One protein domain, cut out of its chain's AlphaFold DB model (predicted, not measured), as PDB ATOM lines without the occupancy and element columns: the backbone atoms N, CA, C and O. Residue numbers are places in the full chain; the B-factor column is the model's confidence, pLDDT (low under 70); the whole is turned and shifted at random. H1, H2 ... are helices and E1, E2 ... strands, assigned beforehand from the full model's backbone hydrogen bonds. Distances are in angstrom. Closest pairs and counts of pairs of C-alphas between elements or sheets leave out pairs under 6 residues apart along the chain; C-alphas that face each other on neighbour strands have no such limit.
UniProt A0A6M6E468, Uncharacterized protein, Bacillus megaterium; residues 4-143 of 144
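AT A GLANCE: This is residues 4 to 143 of the 144 residues of an uncharacterized protein of Bacillus megaterium (UniProt A0A6M6E468). A small, strongly twisted three-stranded sheet has H3 and H4 over one face and its other face bare; H2 packs on these two helices, and H1 folds back along H2, completing a four-helix bundle, H1 to H4. From this body a tail, residues 126 to 143 with H5, sticks out and makes the length. The printed part has 140 residues, with elements in the order H1 H2 H3 E1 H4 E2 E3 H5, mostly helix; the sheet's order is E1, E3, E2, all antiparallel. The whole is loose, with a radius of gyration of the C-alphas of 18.6 A, and spans 63 by 37 by 28 A.

IN THESE COORDINATES: Find C-alpha 4 at (-27.070, 36.466, 48.332); from there H1 runs 24.2 A to residue 20. Next come H2, residues 22 to 44, 34.3 A, and H3, residues 54 to 72, 26.7 A. Then find E1, residues 78 to 84, H4, 87 to 99, E2, 102 to 106, and E3, 115 to 122, 22.7 A. H5, residues 129 to 141, ends at (-76.806, 0.556, 38.049).

HOW THE PARTS SIT: At E1 and E3, look for N 81 and O 118, 2.8 A apart; at the hairpin E2 and E3, N 105 and O 119, 2.8 A. H3 and H4 are on the same face, at heights over the sheet of 7.7 A and 9.2 A. H2 touches H4, closest at C-alphas 35 and 92, 6.1 A, opposite ways at a shallow tilt of 18 degrees. In the helical hairpin H1 and H2, C-alphas 17 and 25 come closest, 4.9 A. Every O i to N i+4 pair is within hydrogen-bond range in H1 and H4; H2 has 17 of 19, H3 12 of 15, H5 7 of 9.

THE WHOLE: C-alphas 4 and 142, the farthest apart, are 65.3 A apart. The printed part has no cut and no long link. Look for pLDDT under 70 at residues 4 to 6, 35, 38 to 55, 106 to 113 and 124 to 143.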
ATOM      1  N   LYS A   4     -26.847  36.126  49.748       68.81
ATOM      2  CA  LYS A   4     -27.070  36.466  48.332       68.81
ATOM      3  C   LYS A   4     -27.864  35.417  47.547       68.81
ATOM      4  O   LYS A   4     -28.633  35.772  46.663       68.81
ATOM      5  N   GLU A   5     -27.682  34.131  47.840       62.62
ATOM      6  CA  GLU A   5     -28.407  33.051  47.147       62.62
ATOM      7  C   GLU A   5     -29.871  32.994  47.600       62.62
ATOM      8  O   GLU A   5     -30.768  32.688  46.815       62.62
ATOM      9  N   LEU A   6     -30.114  33.335  48.869       69.62
ATOM     10  CA  LEU A   6     -31.458  33.469  49.418       69.62
ATOM     11  C   LEU A   6     -32.192  34.660  48.787       69.62
ATOM     12  O   LEU A   6     -33.342  34.506  48.384       69.62
ATOM     13  N   GLU A   7     -31.529  35.815  48.661       73.38
ATOM     14  CA  GLU A   7     -32.086  37.000  47.992       73.38
ATOM     15  C   GLU A   7     -32.485  36.701  46.542       73.38
ATOM     16  O   GLU A   7     -33.621  36.968  46.152       73.38
ATOM     17  N   GLN A   8     -31.605  36.059  45.767       72.06
ATOM     18  CA  GLN A   8     -31.894  35.680  44.377       72.06
ATOM     19  C   GLN A   8     -33.068  34.699  44.261       72.06
ATOM     20  O   GLN A   8     -33.875  34.797  43.338       72.06
ATOM     21  N   MET A   9     -33.197  33.758  45.202       72.44
ATOM     22  CA  MET A   9     -34.344  32.853  45.225       72.44
ATOM     23  C   MET A   9     -35.650  33.599  45.519       72.44
ATOM     24  O   MET A   9     -36.667  33.317  44.883       72.44
ATOM     25  N   MET A  10     -35.633  34.519  46.483       77.25
ATOM     26  CA  MET A  10     -36.805  35.321  46.831       77.25
ATOM     27  C   MET A  10     -37.244  36.189  45.648       77.25
ATOM     28  O   MET A  10     -38.414  36.148  45.276       77.25
ATOM     29  N   GLU A  11     -36.304  36.864  44.984       80.44
ATOM     30  CA  GLU A  11     -36.566  37.660  43.777       80.44
ATOM     31  C   GLU A  11     -37.159  36.800  42.645       80.44
ATOM     32  O   GLU A  11     -38.122  37.193  41.976       80.44
ATOM     33  N   PHE A  12     -36.650  35.577  42.464       78.25
ATOM     34  CA  PHE A  12     -37.192  34.630  41.491       78.25
ATOM     35  C   PHE A  12     -38.634  34.208  41.821       78.25
ATOM     36  O   PHE A  12     -39.486  34.164  40.932       78.25
ATOM     37  N   ILE A  13     -38.941  33.919  43.090       75.25
ATOM     38  CA  ILE A  13     -40.295  33.543  43.535       75.25
ATOM     39  C   ILE A  13     -41.279  34.705  43.355       75.25
ATOM     40  O   ILE A  13     -42.400  34.492  42.881       75.25
ATOM     41  N   GLU A  14     -40.867  35.927  43.691       79.31
ATOM     42  CA  GLU A  14     -41.669  37.139  43.494       79.31
ATOM     43  C   GLU A  14     -41.955  37.379  42.007       79.31
ATOM     44  O   GLU A  14     -43.104  37.604  41.612       79.31
ATOM     45  N   THR A  15     -40.936  37.216  41.162       81.38
ATOM     46  CA  THR A  15     -41.075  37.293  39.702       81.38
ATOM     47  C   THR A  15     -42.048  36.232  39.183       81.38
ATOM     48  O   THR A  15     -42.948  36.536  38.396       81.38
ATOM     49  N   LEU A  16     -41.946  34.989  39.668       77.50
ATOM     50  CA  LEU A  16     -42.904  33.934  39.335       77.50
ATOM     51  C   LEU A  16     -44.326  34.275  39.798       77.50
ATOM     52  O   LEU A  16     -45.278  34.002  39.068       77.50
ATOM     53  N   GLU A  17     -44.516  34.875  40.976       83.00
ATOM     54  CA  GLU A  17     -45.849  35.302  41.426       83.00
ATOM     55  C   GLU A  17     -46.493  36.281  40.438       83.00
ATOM     56  O   GLU A  17     -47.673  36.108  40.111       83.00
ATOM     57  N   GLY A  18     -45.712  37.220  39.897       77.81
ATOM     58  CA  GLY A  18     -46.156  38.132  38.842       77.81
ATOM     59  C   GLY A  18     -46.506  37.432  37.525       77.81
ATOM     60  O   GLY A  18     -47.479  37.805  36.873       77.81
ATOM     61  N   LEU A  19     -45.753  36.394  37.144       78.44
ATOM     62  CA  LEU A  19     -45.897  35.728  35.842       78.44
ATOM     63  C   LEU A  19     -47.004  34.670  35.802       78.44
ATOM     64  O   LEU A  19     -47.806  34.661  34.875       78.44
ATOM     65  N   ILE A  20     -47.046  33.764  36.783       79.44
ATOM     66  CA  ILE A  20     -47.931  32.581  36.767       79.44
ATOM     67  C   ILE A  20     -49.065  32.664  37.801       79.44
ATOM     68  O   ILE A  20     -49.904  31.758  37.898       79.44
ATOM     69  N   GLY A  21     -49.099  33.746  38.581       83.12
ATOM     70  CA  GLY A  21     -50.080  34.005  39.625       83.12
ATOM     71  C   GLY A  21     -49.791  33.288  40.949       83.12
ATOM     72  O   GLY A  21     -49.231  32.188  41.015       83.12
ATOM     73  N   LYS A  22     -50.280  33.894  42.036       81.31
ATOM     74  CA  LYS A  22     -50.013  33.513  43.435       81.31
ATOM     75  C   LYS A  22     -50.221  32.037  43.776       81.31
ATOM     76  O   LYS A  22     -49.436  31.452  44.514       81.31
ATOM     77  N   LYS A  23     -51.275  31.400  43.250       81.88
ATOM     78  CA  LYS A  23     -51.576  29.987  43.555       81.88
ATOM     79  C   LYS A  23     -50.506  29.038  43.001       81.88
ATOM     80  O   LYS A  23     -50.102  28.100  43.691       81.88
ATOM     81  N   LYS A  24     -50.066  29.267  41.760       79.44
ATOM     82  CA  LYS A  24     -49.033  28.444  41.123       79.44
ATOM     83  C   LYS A  24     -47.660  28.775  41.701       79.44
ATOM     84  O   LYS A  24     -46.947  27.844  42.059       79.44
ATOM     85  N   SER A  25     -47.353  30.060  41.905       81.62
ATOM     86  CA  SER A  25     -46.093  30.487  42.530       81.62
ATOM     87  C   SER A  25     -45.895  29.857  43.913       81.62
ATOM     88  O   SER A  25     -44.916  29.148  44.101       81.62
ATOM     89  N   LYS A  26     -46.890  29.906  44.812       82.69
ATOM     90  CA  LYS A  26     -46.818  29.215  46.120       82.69
ATOM     91  C   LYS A  26     -46.573  27.705  46.025       82.69
ATOM     92  O   LYS A  26     -45.980  27.100  46.917       82.69
ATOM     93  N   THR A  27     -47.073  27.068  44.966       79.94
ATOM     94  CA  THR A  27     -46.854  25.633  44.732       79.94
ATOM     95  C   THR A  27     -45.401  25.365  44.343       79.94
ATOM     96  O   THR A  27     -44.807  24.407  44.844       79.94
ATOM     97  N   ILE A  28     -44.835  26.224  43.492       77.81
ATOM     98  CA  ILE A  28     -43.430  26.182  43.085       77.81
ATOM     99  C   ILE A  28     -42.524  26.522  44.269       77.81
ATOM    100  O   ILE A  28     -41.645  25.730  44.572       77.81
ATOM    101  N   GLU A  29     -42.791  27.608  44.994       81.31
ATOM    102  CA  GLU A  29     -42.081  28.028  46.209       81.31
ATOM    103  C   GLU A  29     -41.982  26.885  47.228       81.31
ATOM    104  O   GLU A  29     -40.889  26.492  47.631       81.31
ATOM    105  N   LYS A  30     -43.114  26.266  47.595       80.62
ATOM    106  CA  LYS A  30     -43.122  25.151  48.556       80.62
ATOM    107  C   LYS A  30     -42.305  23.955  48.064       80.62
ATOM    108  O   LYS A  30     -41.700  23.242  48.865       80.62
ATOM    109  N   ALA A  31     -42.336  23.680  46.763       74.06
ATOM    110  CA  ALA A  31     -41.602  22.565  46.184       74.06
ATOM    111  C   ALA A  31     -40.097  22.862  46.048       74.06
ATOM    112  O   ALA A  31     -39.293  21.976  46.328       74.06
ATOM    113  N   LEU A  32     -39.734  24.101  45.713       74.94
ATOM    114  CA  LEU A  32     -38.367  24.619  45.689       74.94
ATOM    115  C   LEU A  32     -37.734  24.570  47.075       74.94
ATOM    116  O   LEU A  32     -36.690  23.948  47.234       74.94
ATOM    117  N   LEU A  33     -38.400  25.123  48.091       77.12
ATOM    118  CA  LEU A  33     -37.919  25.093  49.475       77.12
ATOM    119  C   LEU A  33     -37.674  23.658  49.949       77.12
ATOM    120  O   LEU A  33     -36.631  23.364  50.526       77.12
ATOM    121  N   LYS A  34     -38.594  22.731  49.646       73.50
ATOM    122  CA  LYS A  34     -38.409  21.308  49.960       73.50
ATOM    123  C   LYS A  34     -37.182  20.730  49.240       73.50
ATOM    124  O   LYS A  34     -36.379  20.050  49.871       73.50
ATOM    125  N   ALA A  35     -37.027  20.996  47.942       69.44
ATOM    126  CA  ALA A  35     -35.891  20.512  47.158       69.44
ATOM    127  C   ALA A  35     -34.553  21.060  47.683       69.44
ATOM    128  O   ALA A  35     -33.589  20.308  47.795       69.44
ATOM    129  N   MET A  36     -34.515  22.333  48.077       71.44
ATOM    130  CA  MET A  36     -33.331  22.971  48.648       71.44
ATOM    131  C   MET A  36     -32.973  22.459  50.039       71.44
ATOM    132  O   MET A  36     -31.803  22.216  50.313       71.44
ATOM    133  N   VAL A  37     -33.960  22.226  50.910       71.06
ATOM    134  CA  VAL A  37     -33.715  21.600  52.219       71.06
ATOM    135  C   VAL A  37     -33.093  20.214  52.042       71.06
ATOM    136  O   VAL A  37     -32.157  19.875  52.764       71.06
ATOM    137  N   HIS A  38     -33.552  19.437  51.056       67.00
ATOM    138  CA  HIS A  38     -32.950  18.143  50.731       67.00
ATOM    139  C   HIS A  38     -31.515  18.280  50.213       67.00
ATOM    140  O   HIS A  38     -30.652  17.526  50.646       67.00
ATOM    141  N   LEU A  39     -31.251  19.260  49.345       67.06
ATOM    142  CA  LEU A  39     -29.910  19.546  48.831       67.06
ATOM    143  C   LEU A  39     -28.916  19.933  49.940       67.06
ATOM    144  O   LEU A  39     -27.783  19.467  49.939       67.06
ATOM    145  N   VAL A  40     -29.347  20.739  50.914       65.12
ATOM    146  CA  VAL A  40     -28.495  21.181  52.031       65.12
ATOM    147  C   VAL A  40     -28.293  20.079  53.077       65.12
ATOM    148  O   VAL A  40     -27.203  19.962  53.629       65.12
ATOM    149  N   SER A  41     -29.316  19.263  53.349       61.97
ATOM    150  CA  SER A  41     -29.250  18.205  54.373       61.97
ATOM    151  C   SER A  41     -28.383  17.008  53.960       61.97
ATOM    152  O   SER A  41     -27.762  16.390  54.819       61.97
ATOM    153  N   ASP A  42     -28.303  16.691  52.663       55.44
ATOM    154  CA  ASP A  42     -27.531  15.544  52.150       55.44
ATOM    155  C   ASP A  42     -26.011  15.802  52.073       55.44
ATOM    156  O   ASP A  42     -25.238  14.854  51.956       55.44
ATOM    157  N   ASN A  43     -25.545  17.051  52.208       53.28
ATOM    158  CA  ASN A  43     -24.109  17.380  52.243       53.28
ATOM    159  C   ASN A  43     -23.374  16.843  53.496       53.28
ATOM    160  O   ASN A  43     -22.165  17.039  53.624       53.28
ATOM    161  N   GLY A  44     -24.082  16.191  54.426       46.72
ATOM    162  CA  GLY A  44     -23.499  15.525  55.594       46.72
ATOM    163  C   GLY A  44     -22.999  14.099  55.336       46.72
ATOM    164  O   GLY A  44     -22.193  13.601  56.119       46.72
ATOM    165  N   GLU A  45     -23.425  13.444  54.248       46.44
ATOM    166  CA  GLU A  45     -23.087  12.043  53.971       46.44
ATOM    167  C   GLU A  45     -22.570  11.849  52.534       46.44
ATOM    168  O   GLU A  45     -23.326  11.870  51.566       46.44
ATOM    169  N   ASN A  46     -21.272  11.531  52.440       42.03
ATOM    170  CA  ASN A  46     -20.518  11.020  51.282       42.03
ATOM    171  C   ASN A  46     -19.693  12.035  50.471       42.03
ATOM    172  O   ASN A  46     -20.127  12.642  49.496       42.03
ATOM    173  N   ASN A  47     -18.409  12.075  50.837       54.56
ATOM    174  CA  ASN A  47     -17.296  12.325  49.927       54.56
ATOM    175  C   ASN A  47     -17.331  11.347  48.733       54.56
ATOM    176  O   ASN A  47     -17.743  10.205  48.895       54.56
ATOM    177  N   THR A  48     -16.757  11.791  47.606       46.94
ATOM    178  CA  THR A  48     -16.381  11.057  46.372       46.94
ATOM    179  C   THR A  48     -17.348  11.110  45.179       46.94
ATOM    180  O   THR A  48     -18.006  10.126  44.866       46.94
ATOM    181  N   SER A  49     -17.328  12.218  44.431       43.78
ATOM    182  CA  SER A  49     -17.180  12.241  42.957       43.78
ATOM    183  C   SER A  49     -17.220  13.687  42.449       43.78
ATOM    184  O   SER A  49     -18.010  14.496  42.918       43.78
ATOM    185  N   THR A  50     -16.366  14.022  41.488       52.50
ATOM    186  CA  THR A  50     -16.199  15.334  40.833       52.50
ATOM    187  C   THR A  50     -17.399  15.768  39.965       52.50
ATOM    188  O   THR A  50     -17.249  16.012  38.770       52.50
ATOM    189  N   SER A  51     -18.608  15.879  40.520       52.69
ATOM    190  CA  SER A  51     -19.808  16.211  39.733       52.69
ATOM    191  C   SER A  51     -20.863  16.990  40.530       52.69
ATOM    192  O   SER A  51     -21.517  16.401  41.382       52.69
ATOM    193  N   CYS A  52     -21.029  18.274  40.173       52.31
ATOM    194  CA  CYS A  52     -22.046  19.254  40.610       52.31
ATOM    195  C   CYS A  52     -22.154  19.499  42.124       52.31
ATOM    196  O   CYS A  52     -22.491  18.624  42.914       52.31
ATOM    197  N   THR A  53     -21.880  20.737  42.528       63.19
ATOM    198  CA  THR A  53     -22.104  21.200  43.898       63.19
ATOM    199  C   THR A  53     -23.598  21.430  44.158       63.19
ATOM    200  O   THR A  53     -24.386  21.617  43.234       63.19
ATOM    201  N   CYS A  54     -23.994  21.490  45.434       63.28
ATOM    202  CA  CYS A  54     -25.353  21.867  45.853       63.28
ATOM    203  C   CYS A  54     -25.844  23.184  45.208       63.28
ATOM    204  O   CYS A  54     -27.039  23.327  44.942       63.28
ATOM    205  N   ALA A  55     -24.939  24.137  44.958       65.81
ATOM    206  CA  ALA A  55     -25.257  25.401  44.297       65.81
ATOM    207  C   ALA A  55     -25.573  25.209  42.802       65.81
ATOM    208  O   ALA A  55     -26.533  25.793  42.301       65.81
ATOM    209  N   ASP A  56     -24.828  24.337  42.116       72.94
ATOM    210  CA  ASP A  56     -25.068  24.010  40.705       72.94
ATOM    211  C   ASP A  56     -26.435  23.336  40.526       72.94
ATOM    212  O   ASP A  56     -27.230  23.725  39.674       72.94
ATOM    213  N   ASP A  57     -26.762  22.367  41.381       74.12
ATOM    214  CA  ASP A  57     -28.044  21.660  41.329       74.12
ATOM    215  C   ASP A  57     -29.251  22.576  41.599       74.12
ATOM    216  O   ASP A  57     -30.296  22.440  40.955       74.12
ATOM    217  N   ALA A  58     -29.115  23.532  42.525       74.94
ATOM    218  CA  ALA A  58     -30.134  24.551  42.764       74.94
ATOM    219  C   ALA A  58     -30.315  25.455  41.534       74.94
ATOM    220  O   ALA A  58     -31.445  25.685  41.096       74.94
ATOM    221  N   PHE A  59     -29.212  25.908  40.933       79.38
ATOM    222  CA  PHE A  59     -29.222  26.709  39.711       79.38
ATOM    223  C   PHE A  59     -29.914  25.985  38.546       79.38
ATOM    224  O   PHE A  59     -30.803  26.544  37.899       79.38
ATOM    225  N   PHE A  60     -29.586  24.714  38.309       83.00
ATOM    226  CA  PHE A  60     -30.210  23.931  37.242       83.00
ATOM    227  C   PHE A  60     -31.701  23.675  37.482       83.00
ATOM    228  O   PHE A  60     -32.485  23.631  36.530       83.00
ATOM    229  N   LEU A  61     -32.117  23.536  38.745       84.44
ATOM    230  CA  LEU A  61     -33.530  23.444  39.098       84.44
ATOM    231  C   LEU A  61     -34.278  24.741  38.762       84.44
ATOM    232  O   LEU A  61     -35.366  24.676  38.185       84.44
ATOM    233  N   PHE A  62     -33.693  25.904  39.061       83.44
ATOM    234  CA  PHE A  62     -34.274  27.197  38.691       83.44
ATOM    235  C   PHE A  62     -34.427  27.350  37.182       83.44
ATOM    236  O   PHE A  62     -35.524  27.665  36.720       83.44
ATOM    237  N   GLN A  63     -33.384  27.041  36.410       85.44
ATOM    238  CA  GLN A  63     -33.451  27.097  34.946       85.44
ATOM    239  C   GLN A  63     -34.550  26.187  34.383       85.44
ATOM    240  O   GLN A  63     -35.282  26.570  33.470       85.44
ATOM    241  N   ALA A  64     -34.704  24.981  34.939       88.88
ATOM    242  CA  ALA A  64     -35.746  24.056  34.509       88.88
ATOM    243  C   ALA A  64     -37.161  24.597  34.802       88.88
ATOM    244  O   ALA A  64     -38.070  24.399  33.994       88.88
ATOM    245  N   ILE A  65     -37.347  25.296  35.927       88.50
ATOM    246  CA  ILE A  65     -38.619  25.935  36.297       88.50
ATOM    247  C   ILE A  65     -38.907  27.157  35.424       88.50
ATOM    248  O   ILE A  65     -40.024  27.309  34.935       88.50
ATOM    249  N   GLU A  66     -37.919  28.016  35.195       86.44
ATOM    250  CA  GLU A  66     -38.062  29.176  34.315       86.44
ATOM    251  C   GLU A  66     -38.496  28.738  32.910       86.44
ATOM    252  O   GLU A  66     -39.444  29.266  32.327       86.44
ATOM    253  N   ALA A  67     -37.879  27.677  32.395       89.44
ATOM    254  CA  ALA A  67     -38.142  27.195  31.053       89.44
ATOM    255  C   ALA A  67     -39.555  26.607  30.852       89.44
ATOM    256  O   ALA A  67     -40.021  26.536  29.712       89.44
ATOM    257  N   ILE A  68     -40.268  26.216  31.920       90.81
ATOM    258  CA  ILE A  68     -41.671  25.757  31.844       90.81
ATOM    259  C   ILE A  68     -42.697  26.886  32.014       90.81
ATOM    260  O   ILE A  68     -43.884  26.659  31.760       90.81
ATOM    261  N   VAL A  69     -42.280  28.104  32.385       88.94
ATOM    262  CA  VAL A  69     -43.176  29.269  32.540       88.94
ATOM    263  C   VAL A  69     -44.018  29.539  31.284       88.94
ATOM    264  O   VAL A  69     -45.237  29.679  31.427       88.94
ATOM    265  N   PRO A  70     -43.472  29.499  30.050       88.69
ATOM    266  CA  PRO A  70     -44.279  29.702  28.844       88.69
ATOM    267  C   PRO A  70     -45.409  28.672  28.674       88.69
ATOM    268  O   PRO A  70     -46.446  28.977  28.085       88.69
ATOM    269  N   VAL A  71     -45.244  27.448  29.194       89.50
ATOM    270  CA  VAL A  71     -46.315  26.432  29.197       89.50
ATOM    271  C   VAL A  71     -47.365  26.771  30.252       89.50
ATOM    272  O   VAL A  71     -48.561  26.739  29.967       89.50
ATOM    273  N   LEU A  72     -46.934  27.167  31.454       86.50
ATOM    274  CA  LEU A  72     -47.829  27.561  32.548       86.50
ATOM    275  C   LEU A  72     -48.713  28.764  32.191       86.50
ATOM    276  O   LEU A  72     -49.868  28.814  32.635       86.50
ATOM    277  N   ASN A  73     -48.183  29.688  31.388       85.31
ATOM    278  CA  ASN A  73     -48.876  30.874  30.882       85.31
ATOM    279  C   ASN A  73     -49.686  30.625  29.608       85.31
ATOM    280  O   ASN A  73     -50.363  31.530  29.126       85.31
ATOM    281  N   LYS A  74     -49.672  29.395  29.075       84.81
ATOM    282  CA  LYS A  74     -50.329  29.023  27.810       84.81
ATOM    283  C   LYS A  74     -49.793  29.778  26.585       84.81
ATOM    284  O   LYS A  74     -50.443  29.783  25.542       84.81
ATOM    285  N   GLU A  75     -48.601  30.360  26.684       86.94
ATOM    286  CA  GLU A  75     -47.886  30.982  25.563       86.94
ATOM    287  C   GLU A  75     -47.341  29.915  24.604       86.94
ATOM    288  O   GLU A  75     -47.257  30.124  23.394       86.94
ATOM    289  N   ARG A  76     -46.996  28.734  25.137       87.38
ATOM    290  CA  ARG A  76     -46.551  27.568  24.364       87.38
ATOM    291  C   ARG A  76     -47.331  26.320  24.758       87.38
ATOM    292  O   ARG A  76     -47.647  26.105  25.921       87.38
ATOM    293  N   LYS A  77     -47.601  25.453  23.775       86.25
ATOM    294  CA  LYS A  77     -48.230  24.138  24.013       86.25
ATOM    295  C   LYS A  77     -47.275  23.156  24.697       86.25
ATOM    296  O   LYS A  77     -47.720  22.300  25.454       86.25
ATOM    297  N   SER A  78     -45.983  23.277  24.404       89.56
ATOM    298  CA  SER A  78     -44.924  22.442  24.960       89.56
ATOM    299  C   SER A  78     -43.571  23.151  24.908       89.56
ATOM    300  O   SER A  78     -43.366  24.060  24.097       89.56
ATOM    301  N   VAL A  79     -42.630  22.702  25.735       91.19
ATOM    302  CA  VAL A  79     -41.225  23.130  25.732       91.19
ATOM    303  C   VAL A  79     -40.314  21.912  25.800       91.19
ATOM    304  O   VAL A  79     -40.576  20.982  26.554       91.19
ATOM    305  N   LYS A  80     -39.235  21.911  25.014       90.62
ATOM    306  CA  LYS A  80     -38.186  20.892  25.106       90.62
ATOM    307  C   LYS A  80     -37.064  21.428  25.985       90.62
ATOM    308  O   LYS A  80     -36.509  22.483  25.691       90.62
ATOM    309  N   LEU A  81     -36.742  20.696  27.039       89.38
ATOM    310  CA  LEU A  81     -35.749  21.048  28.042       89.38
ATOM    311  C   LEU A  81     -34.545  20.121  27.910       89.38
ATOM    312  O   LEU A  81     -34.705  18.906  27.778       89.38
ATOM    313  N   ARG A  82     -33.346  20.696  27.983       87.62
ATOM    314  CA  ARG A  82     -32.103  19.962  28.224       87.62
ATOM    315  C   ARG A  82     -31.629  20.347  29.614       87.62
ATOM    316  O   ARG A  82     -31.319  21.507  29.849       87.62
ATOM    317  N   ILE A  83     -31.636  19.383  30.517       85.00
ATOM    318  CA  ILE A  83     -31.464  19.598  31.945       85.00
ATOM    319  C   ILE A  83     -30.237  18.816  32.393       85.00
ATOM    320  O   ILE A  83     -30.177  17.604  32.208       85.00
ATOM    321  N   GLN A  84     -29.276  19.503  32.993       83.56
ATOM    322  CA  GLN A  84     -28.119  18.881  33.620       83.56
ATOM    323  C   GLN A  84     -28.322  18.967  35.127       83.56
ATOM    324  O   GLN A  84     -28.219  20.043  35.680       83.56
ATOM    325  N   MET A  85     -28.703  17.882  35.787       82.12
ATOM    326  CA  MET A  85     -28.883  17.872  37.242       82.12
ATOM    327  C   MET A  85     -28.807  16.446  37.748       82.12
ATOM    328  O   MET A  85     -29.163  15.500  37.030       82.12
ATOM    329  N   ASN A  86     -28.399  16.295  39.003       79.25
ATOM    330  CA  ASN A  86     -28.321  14.976  39.595       79.25
ATOM    331  C   ASN A  86     -29.703  14.282  39.617       79.25
ATOM    332  O   ASN A  86     -30.769  14.912  39.640       79.25
ATOM    333  N   ARG A  87     -29.705  12.946  39.648       80.12
ATOM    334  CA  ARG A  87     -30.938  12.130  39.673       80.12
ATOM    335  C   ARG A  87     -31.945  12.503  40.767       80.12
ATOM    336  O   ARG A  87     -33.148  12.362  40.546       80.12
ATOM    337  N   LYS A  88     -31.488  12.911  41.956       78.50
ATOM    338  CA  LYS A  88     -32.371  13.264  43.082       78.50
ATOM    339  C   LYS A  88     -33.094  14.585  42.804       78.50
ATOM    340  O   LYS A  88     -34.310  14.662  42.959       78.50
ATOM    341  N   VAL A  89     -32.369  15.588  42.321       80.69
ATOM    342  CA  VAL A  89     -32.901  16.911  41.954       80.69
ATOM    343  C   VAL A  89     -33.853  16.791  40.777       80.69
ATOM    344  O   VAL A  89     -34.945  17.355  40.809       80.69
ATOM    345  N   TYR A  90     -33.510  15.950  39.801       84.69
ATOM    346  CA  TYR A  90     -34.408  15.625  38.702       84.69
ATOM    347  C   TYR A  90     -35.738  15.049  39.195       84.69
ATOM    348  O   TYR A  90     -36.795  15.509  38.768       84.69
ATOM    349  N   ARG A  91     -35.732  14.113  40.154       83.94
ATOM    350  CA  ARG A  91     -36.983  13.610  40.758       83.94
ATOM    351  C   ARG A  91     -37.796  14.717  41.428       83.94
ATOM    352  O   ARG A  91     -39.010  14.750  41.245       83.94
ATOM    353  N   ASN A  92     -37.150  15.642  42.139       83.38
ATOM    354  CA  ASN A  92     -37.838  16.795  42.728       83.38
ATOM    355  C   ASN A  92     -38.472  17.686  41.649       83.38
ATOM    356  O   ASN A  92     -39.611  18.127  41.804       83.38
ATOM    357  N   PHE A  93     -37.780  17.899  40.529       87.12
ATOM    358  CA  PHE A  93     -38.338  18.613  39.383       87.12
ATOM    359  C   PHE A  93     -39.565  17.898  38.796       87.12
ATOM    360  O   PHE A  93     -40.573  18.538  38.503       87.12
ATOM    361  N   LEU A  94     -39.555  16.566  38.712       87.19
ATOM    362  CA  LEU A  94     -40.732  15.800  38.284       87.19
ATOM    363  C   LEU A  94     -41.928  15.961  39.233       87.19
ATOM    364  O   LEU A  94     -43.064  16.084  38.770       87.19
ATOM    365  N   GLU A  95     -41.693  16.008  40.547       85.12
ATOM    366  CA  GLU A  95     -42.755  16.313  41.517       85.12
ATOM    367  C   GLU A  95     -43.345  17.715  41.298       85.12
ATOM    368  O   GLU A  95     -44.554  17.905  41.462       85.12
ATOM    369  N   ILE A  96     -42.509  18.697  40.934       85.50
ATOM    370  CA  ILE A  96     -42.947  20.060  40.600       85.50
ATOM    371  C   ILE A  96     -43.868  20.034  39.380       85.50
ATOM    372  O   ILE A  96     -44.971  20.576  39.452       85.50
ATOM    373  N   LEU A  97     -43.463  19.356  38.299       88.44
ATOM    374  CA  LEU A  97     -44.283  19.222  37.091       88.44
ATOM    375  C   LEU A  97     -45.661  18.632  37.410       88.44
ATOM    376  O   LEU A  97     -46.681  19.215  37.046       88.44
ATOM    377  N   HIS A  98     -45.698  17.539  38.175       84.44
ATOM    378  CA  HIS A  98     -46.951  16.893  38.562       84.44
ATOM    379  C   HIS A  98     -47.867  17.830  39.367       84.44
ATOM    380  O   HIS A  98     -49.060  17.933  39.085       84.44
ATOM    381  N   LYS A  99     -47.326  18.566  40.348       83.50
ATOM    382  CA  LYS A  99     -48.105  19.537  41.145       83.50
ATOM    383  C   LYS A  99     -48.645  20.702  40.317       83.50
ATOM    384  O   LYS A  99     -49.635  21.320  40.707       83.50
ATOM    385  N   LEU A 100     -47.998  21.002  39.196       83.44
ATOM    386  CA  LEU A 100     -48.419  22.029  38.252       83.44
ATOM    387  C   LEU A 100     -49.346  21.500  37.148       83.44
ATOM    388  O   LEU A 100     -49.699  22.273  36.259       83.44
ATOM    389  N   ASN A 101     -49.775  20.233  37.220       84.81
ATOM    390  CA  ASN A 101     -50.521  19.547  36.161       84.81
ATOM    391  C   ASN A 101     -49.798  19.626  34.808       84.81
ATOM    392  O   ASN A 101     -50.413  19.875  33.776       84.81
ATOM    393  N   LEU A 102     -48.481  19.440  34.810       87.88
ATOM    394  CA  LEU A 102     -47.683  19.330  33.598       87.88
ATOM    395  C   LEU A 102     -47.297  17.869  33.369       87.88
ATOM    396  O   LEU A 102     -46.925  17.153  34.300       87.88
ATOM    397  N   GLU A 103     -47.368  17.437  32.116       87.50
ATOM    398  CA  GLU A 103     -46.867  16.140  31.670       87.50
ATOM    399  C   GLU A 103     -45.466  16.288  31.088       87.50
ATOM    400  O   GLU A 103     -45.142  17.314  30.479       87.50
ATOM    401  N   LYS A 104     -44.663  15.229  31.220       86.75
ATOM    402  CA  LYS A 104     -43.432  15.071  30.451       86.75
ATOM    403  C   LYS A 104     -43.562  13.929  29.450       86.75
ATOM    404  O   LYS A 104     -44.021  12.849  29.811       86.75
ATOM    405  N   ASP A 105     -43.084  14.160  28.237       80.88
ATOM    406  CA  ASP A 105     -42.780  13.127  27.256       80.88
ATOM    407  C   ASP A 105     -41.254  12.925  27.271       80.88
ATOM    408  O   ASP A 105     -40.488  13.864  27.018       80.88
ATOM    409  N   ASP A 106     -40.795  11.723  27.630       67.25
ATOM    410  CA  ASP A 106     -39.362  11.420  27.689       67.25
ATOM    411  C   ASP A 106     -38.803  11.230  26.276       67.25
ATOM    412  O   ASP A 106     -39.246  10.357  25.529       67.25
ATOM    413  N   THR A 107     -37.781  12.010  25.918       62.06
ATOM    414  CA  THR A 107     -37.017  11.787  24.685       62.06
ATOM    415  C   THR A 107     -35.532  11.734  24.993       62.06
ATOM    416  O   THR A 107     -34.897  12.772  25.117       62.06
ATOM    417  N   LEU A 108     -35.007  10.505  25.027       54.78
ATOM    418  CA  LEU A 108     -33.594  10.119  25.125       54.78
ATOM    419  C   LEU A 108     -32.863  10.612  26.382       54.78
ATOM    420  O   LEU A 108     -32.384  11.741  26.469       54.78
ATOM    421  N   ASN A 109     -32.681   9.679  27.317       55.28
ATOM    422  CA  ASN A 109     -31.603   9.772  28.290       55.28
ATOM    423  C   ASN A 109     -30.296   9.573  27.512       55.28
ATOM    424  O   ASN A 109     -30.060   8.490  26.976       55.28
ATOM    425  N   ASN A 110     -29.501  10.630  27.368       54.19
ATOM    426  CA  ASN A 110     -28.170  10.491  26.789       54.19
ATOM    427  C   ASN A 110     -27.326   9.675  27.783       54.19
ATOM    428  O   ASN A 110     -27.585   9.728  28.981       54.19
ATOM    429  N   GLU A 111     -26.330   8.921  27.328       52.72
ATOM    430  CA  GLU A 111     -25.603   7.905  28.121       52.72
ATOM    431  C   GLU A 111     -24.880   8.431  29.393       52.72
ATOM    432  O   GLU A 111     -24.295   7.659  30.152       52.72
ATOM    433  N   ASN A 112     -24.973   9.733  29.688       58.47
ATOM    434  CA  ASN A 112     -24.494  10.379  30.907       58.47
ATOM    435  C   ASN A 112     -25.577  10.439  31.998       58.47
ATOM    436  O   ASN A 112     -26.667  10.964  31.781       58.47
ATOM    437  N   ARG A 113     -25.248   9.959  33.209       64.50
ATOM    438  CA  ARG A 113     -26.201   9.679  34.306       64.50
ATOM    439  C   ARG A 113     -27.005  10.874  34.854       64.50
ATOM    440  O   ARG A 113     -27.961  10.599  35.581       64.50
ATOM    441  N   ASP A 114     -26.672  12.108  34.465       73.81
ATOM    442  CA  ASP A 114     -27.231  13.368  34.988       73.81
ATOM    443  C   ASP A 114     -27.604  14.390  33.887       73.81
ATOM    444  O   ASP A 114     -27.754  15.580  34.155       73.81
ATOM    445  N   ASN A 115     -27.752  13.938  32.633       80.44
ATOM    446  CA  ASN A 115     -28.184  14.771  31.504       80.44
ATOM    447  C   ASN A 115     -29.528  14.288  30.947       80.44
ATOM    448  O   ASN A 115     -29.599  13.283  30.241       80.44
ATOM    449  N   TRP A 116     -30.580  15.058  31.199       81.62
ATOM    450  CA  TRP A 116     -31.960  14.729  30.862       81.62
ATOM    451  C   TRP A 116     -32.451  15.578  29.694       81.62
ATOM    452  O   TRP A 116     -32.275  16.797  29.678       81.62
ATOM    453  N   ILE A 117     -33.112  14.954  28.723       85.50
ATOM    454  CA  ILE A 117     -33.827  15.663  27.661       85.50
ATOM    455  C   ILE A 117     -35.300  15.287  27.768       85.50
ATOM    456  O   ILE A 117     -35.688  14.142  27.543       85.50
ATOM    457  N   ILE A 118     -36.134  16.260  28.127       87.88
ATOM    458  CA  ILE A 118     -37.574  16.044  28.285       87.88
ATOM    459  C   ILE A 118     -38.364  17.066  27.484       87.88
ATOM    460  O   ILE A 118     -37.921  18.196  27.289       87.88
ATOM    461  N   SER A 119     -39.555  16.687  27.041       88.56
ATOM    462  CA  SER A 119     -40.553  17.631  26.549       88.56
ATOM    463  C   SER A 119     -41.628  17.799  27.611       88.56
ATOM    464  O   SER A 119     -42.176  16.807  28.069       88.56
ATOM    465  N   VAL A 120     -41.930  19.030  28.015       89.38
ATOM    466  CA  VAL A 120     -42.966  19.347  29.005       89.38
ATOM    467  C   VAL A 120     -44.151  19.996  28.308       89.38
ATOM    468  O   VAL A 120     -43.964  20.887  27.479       89.38
ATOM    469  N   ARG A 121     -45.367  19.574  28.646       88.62
ATOM    470  CA  ARG A 121     -46.620  20.101  28.088       88.62
ATOM    471  C   ARG A 121     -47.709  20.203  29.154       88.62
ATOM    472  O   ARG A 121     -47.627  19.560  30.197       88.62
ATOM    473  N   ASP A 122     -48.734  20.999  28.876       83.19
ATOM    474  CA  ASP A 122     -49.911  21.114  29.746       83.19
ATOM    475  C   ASP A 122     -50.686  19.784  29.774       83.19
ATOM    476  O   ASP A 122     -51.023  19.237  28.715       83.19
ATOM    477  N   CYS A 123     -50.964  19.255  30.969       72.88
ATOM    478  CA  CYS A 123     -51.792  18.067  31.138       72.88
ATOM    479  C   CYS A 123     -53.249  18.462  30.902       72.88
ATOM    480  O   CYS A 123     -53.967  18.903  31.803       72.88
ATOM    481  N   ARG A 124     -53.721  18.305  29.664       61.22
ATOM    482  CA  ARG A 124     -55.161  18.332  29.419       61.22
ATOM    483  C   ARG A 124     -55.739  17.043  29.974       61.22
ATOM    484  O   ARG A 124     -55.481  15.977  29.423       61.22
ATOM    485  N   SER A 125     -56.567  17.154  31.013       53.53
ATOM    486  CA  SER A 125     -57.415  16.052  31.464       53.53
ATOM    487  C   SER A 125     -58.045  15.388  30.242       53.53
ATOM    488  O   SER A 125     -58.716  16.063  29.456       53.53
ATOM    489  N   TYR A 126     -57.805  14.088  30.060       44.78
ATOM    490  CA  TYR A 126     -58.396  13.311  28.976       44.78
ATOM    491  C   TYR A 126     -59.918  13.304  29.177       44.78
ATOM    492  O   TYR A 126     -60.477  12.436  29.843       44.78
ATOM    493  N   SER A 127     -60.621  14.289  28.615       47.75
ATOM    494  CA  SER A 127     -62.087  14.375  28.657       47.75
ATOM    495  C   SER A 127     -62.750  13.158  27.995       47.75
ATOM    496  O   SER A 127     -63.919  12.875  28.247       47.75
ATOM    497  N   GLY A 128     -61.983  12.382  27.218       47.19
ATOM    498  CA  GLY A 128     -62.381  11.097  26.652       47.19
ATOM    499  C   GLY A 128     -62.485   9.939  27.655       47.19
ATOM    500  O   GLY A 128     -63.208   8.991  27.371       47.19
ATOM    501  N   LEU A 129     -61.856   9.985  28.839       52.56
ATOM    502  CA  LEU A 129     -61.986   8.895  29.828       52.56
ATOM    503  C   LEU A 129     -63.414   8.754  30.368       52.56
ATOM    504  O   LEU A 129     -63.856   7.637  30.620       52.56
ATOM    505  N   ASN A 130     -64.182   9.846  30.441       51.16
ATOM    506  CA  ASN A 130     -65.613   9.781  30.760       51.16
ATOM    507  C   ASN A 130     -66.413   8.968  29.728       51.16
ATOM    508  O   ASN A 130     -67.412   8.348  30.085       51.16
ATOM    509  N   VAL A 131     -65.973   8.923  28.466       52.12
ATOM    510  CA  VAL A 131     -66.605   8.105  27.418       52.12
ATOM    511  C   VAL A 131     -66.307   6.619  27.643       52.12
ATOM    512  O   VAL A 131     -67.202   5.791  27.499       52.12
ATOM    513  N   PHE A 132     -65.088   6.283  28.079       55.12
ATOM    514  CA  PHE A 132     -64.671   4.905  28.370       55.12
ATOM    515  C   PHE A 132     -65.165   4.371  29.725       55.12
ATOM    516  O   PHE A 132     -65.304   3.162  29.892       55.12
ATOM    517  N   LEU A 133     -65.459   5.248  30.690       56.09
ATOM    518  CA  LEU A 133     -65.985   4.880  32.014       56.09
ATOM    519  C   LEU A 133     -67.520   4.797  32.052       56.09
ATOM    520  O   LEU A 133     -68.079   4.112  32.911       56.09
ATOM    521  N   ASN A 134     -68.215   5.431  31.101       56.75
ATOM    522  CA  ASN A 134     -69.679   5.411  30.996       56.75
ATOM    523  C   ASN A 134     -70.295   3.990  30.962       56.75
ATOM    524  O   ASN A 134     -71.291   3.753  31.652       56.75
ATOM    525  N   PRO A 135     -69.716   3.004  30.243       59.38
ATOM    526  CA  PRO A 135     -70.205   1.624  30.256       59.38
ATOM    527  C   PRO A 135     -70.148   0.978  31.649       59.38
ATOM    528  O   PRO A 135     -71.088   0.297  32.054       59.38
ATOM    529  N   PHE A 136     -69.092   1.237  32.426       59.16
ATOM    530  CA  PHE A 136     -68.932   0.682  33.775       59.16
ATOM    531  C   PHE A 136     -69.897   1.309  34.790       59.16
ATOM    532  O   PHE A 136     -70.375   0.621  35.695       59.16
ATOM    533  N   HIS A 137     -70.238   2.590  34.618       55.53
ATOM    534  CA  HIS A 137     -71.268   3.250  35.421       55.53
ATOM    535  C   HIS A 137     -72.662   2.658  35.177       55.53
ATOM    536  O   HIS A 137     -73.401   2.447  36.139       55.53
ATOM    537  N   ARG A 138     -72.997   2.305  33.928       56.09
ATOM    538  CA  ARG A 138     -74.255   1.609  33.601       56.09
ATOM    539  C   ARG A 138     -74.306   0.191  34.176       56.09
ATOM    540  O   ARG A 138     -75.338  -0.214  34.696       56.09
ATOM    541  N   LEU A 139     -73.187  -0.537  34.173       56.84
ATOM    542  CA  LEU A 139     -73.105  -1.880  34.769       56.84
ATOM    543  C   LEU A 139     -73.272  -1.878  36.299       56.84
ATOM    544  O   LEU A 139     -73.770  -2.852  36.857       56.84
ATOM    545  N   ARG A 140     -72.899  -0.793  36.993       54.09
ATOM    546  CA  ARG A 140     -73.160  -0.640  38.439       54.09
ATOM    547  C   ARG A 140     -74.626  -0.362  38.770       54.09
ATOM    548  O   ARG A 140     -75.052  -0.736  39.853       54.09
ATOM    549  N   GLN A 141     -75.377   0.265  37.864       55.12
ATOM    550  CA  GLN A 141     -76.806   0.556  38.049       55.12
ATOM    551  C   GLN A 141     -77.716  -0.640  37.728       55.12
ATOM    552  O   GLN A 141     -78.896  -0.607  38.047       55.12
ATOM    553  N   LEU A 142     -77.169  -1.690  37.108       54.12
ATOM    554  CA  LEU A 142     -77.879  -2.928  36.774       54.12
ATOM    555  C   LEU A 142     -77.663  -4.051  37.801       54.12
ATOM    556  O   LEU A 142     -78.072  -5.185  37.553       54.12
ATOM    557  N   ARG A 143     -77.010  -3.776  38.939       48.25
ATOM    558  CA  ARG A 143     -77.020  -4.730  40.053       48.25
ATOM    559  C   ARG A 143     -78.340  -4.578  40.823       48.25
ATOM    560  O   ARG A 143     -78.655  -3.439  41.165       48.25
TER     561      ARG A 143